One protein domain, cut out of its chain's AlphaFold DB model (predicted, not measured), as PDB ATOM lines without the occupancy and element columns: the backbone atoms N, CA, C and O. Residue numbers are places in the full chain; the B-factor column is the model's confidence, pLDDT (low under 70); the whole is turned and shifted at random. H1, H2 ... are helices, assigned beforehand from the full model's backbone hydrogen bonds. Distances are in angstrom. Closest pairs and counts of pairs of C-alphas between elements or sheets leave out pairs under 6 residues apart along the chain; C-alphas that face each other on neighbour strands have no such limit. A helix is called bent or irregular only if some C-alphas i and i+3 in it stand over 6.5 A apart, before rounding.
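This is residues 2 to 26 and 42 to 62 of the 132 residues of an uncharacterized protein of Streptomyces sp. BK561 (UniProt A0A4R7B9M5). Two short helices, H1 and H2, make a steep corner with H1 folded back on H2, and a longer kinked helix, H3, packs on H2 with its residues 44 to 51; residues 57 to 62, of which 57 to 59 belong to H3, stick out. The printed part has 46 residues with three named helices, in the order H1, H2, H3, and no named strand: all helix. It is compact, radius of gyration of the C-alphas 10.8 A, spanning 32 by 22 by 20 A.

H3, residues 42 to 59, is 25.6 A long, from C-alpha 42 at (50.250, 178.584, 108.895) to C-alpha 59 at (61.068, 165.650, 128.140). It has a kink of 43 degrees near residue 51 and is irregular, C-alphas 42 and 45 being 7.2 A apart. H2 is residues 10 to 20, 15.3 A; H1 is residues 2 to 8.

H3 touches H2 with residues 44 to 51 alone, closest C-alphas Glu 44 and Trp 10, 6.6 A, at a steep tilt of 44 degrees, the same way. H3 only just touches H1, with 3 pairs of C-alphas within 8 A, closest Ile 51 and Arg 2, 6.3 A. H1 touches H2, closest C-alphas Phe 5 and Gly 13, 4.1 A, at a steep tilt of 47 degrees, opposite ways. Every O i to N i+4 pair is within hydrogen-bond range in H1 and H2, 10 of 14 in H3.

Residues 27 to 41 are not printed; C-alphas 26 and 42 are 21.6 A apart across this cut. The link H1 to H2 is tight. No printed residue has pLDDT under 70.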
ATOM      1  N   ARG A   2      51.782 172.157 127.903       86.75
ATOM      2  CA  ARG A   2      50.524 171.527 127.437       86.75
ATOM      3  C   ARG A   2      49.254 172.113 128.067       86.75
ATOM      4  O   ARG A   2      48.391 172.579 127.345       86.75
ATOM      5  N   ALA A   3      49.197 172.205 129.396       91.00
ATOM      6  CA  ALA A   3      48.035 172.782 130.078       91.00
ATOM      7  C   ALA A   3      47.754 174.253 129.697       91.00
ATOM      8  O   ALA A   3      46.606 174.674 129.682       91.00
ATOM      9  N   VAL A   4      48.795 175.042 129.384       93.06
ATOM     10  CA  VAL A   4      48.636 176.428 128.899       93.06
ATOM     11  C   VAL A   4      48.106 176.420 127.470       93.06
ATOM     12  O   VAL A   4      47.195 177.169 127.158       93.06
ATOM     13  N   PHE A   5      48.635 175.541 126.621       91.94
ATOM     14  CA  PHE A   5      48.170 175.376 125.248       91.94
ATOM     15  C   PHE A   5      46.691 174.966 125.176       91.94
ATOM     16  O   PHE A   5      45.928 175.557 124.424       91.94
ATOM     17  N   GLU A   6      46.278 173.982 125.978       91.75
ATOM     18  CA  GLU A   6      44.900 173.471 125.989       91.75
ATOM     19  C   GLU A   6      43.898 174.500 126.523       91.75
ATOM     20  O   GLU A   6      42.767 174.559 126.047       91.75
ATOM     21  N   ARG A   7      44.307 175.314 127.502       96.25
ATOM     22  CA  ARG A   7      43.441 176.314 128.137       96.25
ATOM     23  C   ARG A   7      43.397 177.641 127.377       96.25
ATOM     24  O   ARG A   7      42.325 178.213 127.225       96.25
ATOM     25  N   ASP A   8      44.554 178.126 126.926       96.25
ATOM     26  CA  ASP A   8      44.745 179.500 126.437       96.25
ATOM     27  C   ASP A   8      45.073 179.558 124.930       96.25
ATOM     28  O   ASP A   8      45.295 180.636 124.372       96.25
ATOM     29  N   GLY A   9      45.116 178.405 124.259       93.75
ATOM     30  CA  GLY A   9      45.365 178.284 122.827       93.75
ATOM     31  C   GLY A   9      46.844 178.278 122.435       93.75
ATOM     32  O   GLY A   9      47.766 178.420 123.248       93.75
ATOM     33  N   TRP A  10      47.085 178.103 121.135       93.69
ATOM     34  CA  TRP A  10      48.413 177.766 120.630       93.69
ATOM     35  C   TRP A  10      49.450 178.874 120.798       93.69
ATOM     36  O   TRP A  10      50.577 178.591 121.201       93.69
ATOM     37  N   ILE A  11      49.075 180.139 120.588       94.06
ATOM     38  CA  ILE A  11      49.980 181.284 120.775       94.06
ATOM     39  C   ILE A  11      50.483 181.363 122.221       94.06
ATOM     40  O   ILE A  11      51.672 181.596 122.450       94.06
ATOM     41  N   ALA A  12      49.606 181.146 123.204       94.50
ATOM     42  CA  ALA A  12      49.996 181.122 124.611       94.50
ATOM     43  C   ALA A  12      50.931 179.939 124.910       94.50
ATOM     44  O   ALA A  12      51.940 180.099 125.600       94.50
ATOM     45  N   GLY A  13      50.654 178.769 124.322       93.69
ATOM     46  CA  GLY A  13      51.545 177.611 124.375       93.69
ATOM     47  C   GLY A  13      52.941 177.899 123.808       93.69
ATOM     48  O   GLY A  13      53.934 177.603 124.471       93.69
ATOM     49  N   VAL A  14      53.025 178.537 122.635       92.44
ATOM     50  CA  VAL A  14      54.291 178.933 121.991       92.44
ATOM     51  C   VAL A  14      55.068 179.933 122.840       92.44
ATOM     52  O   VAL A  14      56.273 179.774 123.016       92.44
ATOM     53  N   ARG A  15      54.402 180.930 123.431       92.69
ATOM     54  CA  ARG A  15      55.057 181.861 124.369       92.69
ATOM     55  C   ARG A  15      55.630 181.123 125.575       92.69
ATOM     56  O   ARG A  15      56.778 181.356 125.940       92.69
ATOM     57  N   ARG A  16      54.878 180.166 126.128       93.19
ATOM     58  CA  ARG A  16      55.356 179.351 127.248       93.19
ATOM     59  C   ARG A  16      56.546 178.465 126.869       93.19
ATOM     60  O   ARG A  16      57.405 178.239 127.714       93.19
ATOM     61  N   ILE A  17      56.607 177.967 125.631       92.12
ATOM     62  CA  ILE A  17      57.806 177.300 125.091       92.12
ATOM     63  C   ILE A  17      58.975 178.280 125.061       92.12
ATOM     64  O   ILE A  17      60.040 177.965 125.581       92.12
ATOM     65  N   GLY A  18      58.762 179.474 124.503       93.31
ATOM     66  CA  GLY A  18      59.783 180.513 124.422       93.31
ATOM     67  C   GLY A  18      60.417 180.817 125.778       93.31
ATOM     68  O   GLY A  18      61.634 180.782 125.899       93.31
ATOM     69  N   GLU A  19      59.608 180.993 126.821       93.00
ATOM     70  CA  GLU A  19      60.092 181.205 128.192       93.00
ATOM     71  C   GLU A  19      60.971 180.054 128.712       93.00
ATOM     72  O   GLU A  19      61.992 180.301 129.351       93.00
ATOM     73  N   LEU A  20      60.591 178.798 128.444       91.88
ATOM     74  CA  LEU A  20      61.350 177.614 128.873       91.88
ATOM     75  C   LEU A  20      62.704 177.484 128.165       91.88
ATOM     76  O   LEU A  20      63.609 176.866 128.721       91.88
ATOM     77  N   LEU A  21      62.821 178.065 126.970       93.50
ATOM     78  CA  LEU A  21      64.012 178.060 126.115       93.50
ATOM     79  C   LEU A  21      64.779 179.396 126.163       93.50
ATOM     80  O   LEU A  21      65.721 179.613 125.406       93.50
ATOM     81  N   GLY A  22      64.352 180.334 127.016       94.88
ATOM     82  CA  GLY A  22      64.990 181.647 127.148       94.88
ATOM     83  C   GLY A  22      64.850 182.551 125.919       94.88
ATOM     84  O   GLY A  22      65.681 183.430 125.702       94.88
ATOM     85  N   ILE A  23      63.818 182.343 125.104       94.56
ATOM     86  CA  ILE A  23      63.513 183.163 123.933       94.56
ATOM     87  C   ILE A  23      62.695 184.378 124.386       94.56
ATOM     88  O   ILE A  23      61.527 184.240 124.748       94.56
ATOM     89  N   ASP A  24      63.292 185.571 124.310       90.56
ATOM     90  CA  ASP A  24      62.603 186.863 124.442       90.56
ATOM     91  C   ASP A  24      62.516 187.539 123.061       90.56
ATOM     92  O   ASP A  24      63.472 188.209 122.657       90.56
ATOM     93  N   PRO A  25      61.395 187.398 122.324       84.81
ATOM     94  CA  PRO A  25      61.260 187.943 120.972       84.81
ATOM     95  C   PRO A  25      61.469 189.459 120.889       84.81
ATOM     96  O   PRO A  25      61.841 189.960 119.833       84.81
ATOM     97  N   ALA A  26      61.243 190.195 121.982       87.12
ATOM     98  CA  ALA A  26      61.421 191.644 122.012       87.12
ATOM     99  C   ALA A  26      62.895 192.062 122.133       87.12
ATOM    100  O   ALA A  26      63.221 193.228 121.921       87.12
ATOM    101  N   SER A  42      49.671 179.715 109.625       92.81
ATOM    102  CA  SER A  42      50.250 178.584 108.895       92.81
ATOM    103  C   SER A  42      51.074 177.664 109.802       92.81
ATOM    104  O   SER A  42      51.387 176.538 109.419       92.81
ATOM    105  N   ARG A  43      51.468 178.137 110.992       93.62
ATOM    106  CA  ARG A  43      52.288 177.384 111.952       93.62
ATOM    107  C   ARG A  43      51.467 176.650 113.003       93.62
ATOM    108  O   ARG A  43      52.024 175.799 113.695       93.62
ATOM    109  N   GLU A  44      50.177 176.958 113.120       94.81
ATOM    110  CA  GLU A  44      49.310 176.443 114.183       94.81
ATOM    111  C   GLU A  44      49.271 174.912 114.201       94.81
ATOM    112  O   GLU A  44      49.557 174.316 115.236       94.81
ATOM    113  N   ALA A  45      49.029 174.274 113.052       95.00
ATOM    114  CA  ALA A  45      48.960 172.814 112.962       95.00
ATOM    115  C   ALA A  45      50.270 172.127 113.396       95.00
ATOM    116  O   ALA A  45      50.240 171.113 114.092       95.00
ATOM    117  N   ASN A  46      51.425 172.706 113.050       94.38
ATOM    118  CA  ASN A  46      52.726 172.161 113.441       94.38
ATOM    119  C   ASN A  46      52.975 172.315 114.946       94.38
ATOM    120  O   ASN A  46      53.527 171.414 115.571       94.38
ATOM    121  N   PHE A  47      52.568 173.439 115.543       93.69
ATOM    122  CA  PHE A  47      52.690 173.631 116.988       93.69
ATOM    123  C   PHE A  47      51.708 172.772 117.779       93.69
ATOM    124  O   PHE A  47      52.091 172.268 118.834       93.69
ATOM    125  N   ASP A  48      50.483 172.579 117.285       93.25
ATOM    126  CA  ASP A  48      49.525 171.647 117.883       93.25
ATOM    127  C   ASP A  48      50.107 170.231 117.902       93.25
ATOM    128  O   ASP A  48      50.191 169.621 118.970       93.25
ATOM    129  N   PHE A  49      50.643 169.768 116.767       92.69
ATOM    130  CA  PHE A  49      51.301 168.469 116.688       92.69
ATOM    131  C   PHE A  49      52.490 168.363 117.652       92.69
ATOM    132  O   PHE A  49      52.521 167.467 118.499       92.69
ATOM    133  N   PHE A  50      53.433 169.309 117.586       92.44
ATOM    134  CA  PHE A  50      54.622 169.318 118.442       92.44
ATOM    135  C   PHE A  50      54.250 169.284 119.930       92.44
ATOM    136  O   PHE A  50      54.793 168.496 120.699       92.44
ATOM    137  N   ILE A  51      53.295 170.109 120.363       90.00
ATOM    138  CA  ILE A  51      52.912 170.188 121.776       90.00
ATOM    139  C   ILE A  51      52.189 168.922 122.231       90.00
ATOM    140  O   ILE A  51      52.393 168.474 123.368       90.00
ATOM    141  N   ARG A  52      51.337 168.350 121.373       87.75
ATOM    142  CA  ARG A  52      50.548 167.164 121.710       87.75
ATOM    143  C   ARG A  52      51.345 165.873 121.659       87.75
ATOM    144  O   ARG A  52      51.014 164.977 122.438       87.75
ATOM    145  N   HIS A  53      52.375 165.791 120.826       87.94
ATOM    146  CA  HIS A  53      53.078 164.541 120.556       87.94
ATOM    147  C   HIS A  53      54.566 164.624 120.908       87.94
ATOM    148  O   HIS A  53      55.014 163.882 121.779       87.94
ATOM    149  N   ASP A  54      55.306 165.568 120.335       89.62
ATOM    150  CA  ASP A  54      56.775 165.571 120.413       89.62
ATOM    151  C   ASP A  54      57.321 166.132 121.732       89.62
ATOM    152  O   ASP A  54      58.300 165.645 122.285       89.62
ATOM    153  N   ALA A  55      56.692 167.155 122.302       85.81
ATOM    154  CA  ALA A  55      57.250 167.819 123.478       85.81
ATOM    155  C   ALA A  55      57.305 166.913 124.723       85.81
ATOM    156  O   ALA A  55      58.086 167.173 125.636       85.81
ATOM    157  N   LEU A  56      56.470 165.868 124.782       78.44
ATOM    158  CA  LEU A  56      56.557 164.862 125.842       78.44
ATOM    159  C   LEU A  56      57.732 163.915 125.616       78.44
ATOM    160  O   LEU A  56      58.441 163.620 126.569       78.44
ATOM    161  N   THR A  57      57.972 163.493 124.372       84.38
ATOM    162  CA  THR A  57      59.078 162.580 124.070       84.38
ATOM    163  C   THR A  57      60.421 163.237 124.355       84.38
ATOM    164  O   THR A  57      61.281 162.598 124.938       84.38
ATOM    165  N   VAL A  58      60.575 164.531 124.053       82.00
ATOM    166  CA  VAL A  58      61.793 165.294 124.380       82.00
ATOM    167  C   VAL A  58      62.022 165.390 125.889       82.00
ATOM    168  O   VAL A  58      63.159 165.327 126.341       82.00
ATOM    169  N   ARG A  59      60.956 165.559 126.678       80.19
ATOM    170  CA  ARG A  59      61.068 165.650 128.140       80.19
ATOM    171  C   ARG A  59      61.435 164.308 128.769       80.19
ATOM    172  O   ARG A  59      62.142 164.295 129.766       80.19
ATOM    173  N   ASP A  60      60.915 163.223 128.209       83.88
ATOM    174  CA  ASP A  60      61.064 161.874 128.754       83.88
ATOM    175  C   ASP A  60      62.258 161.126 128.105       83.88
ATOM    176  O   ASP A  60      62.453 159.935 128.342       83.88
ATOM    177  N   ALA A  61      63.049 161.812 127.269       83.50
ATOM    178  CA  ALA A  61      64.255 161.285 126.635       83.50
ATOM    179  C   ALA A  61      65.463 161.419 127.572       83.50
ATOM    180  O   ALA A  61      66.195 162.410 127.533       83.50
ATOM    181  N   ASP A  62      65.668 160.398 128.397       87.19
ATOM    182  CA  ASP A  62      66.833 160.291 129.270       87.19
ATOM    183  C   ASP A  62      68.042 159.687 128.535       87.19
ATOM    184  O   ASP A  62      67.897 158.872 127.624       87.19
TER     185      ASP A  62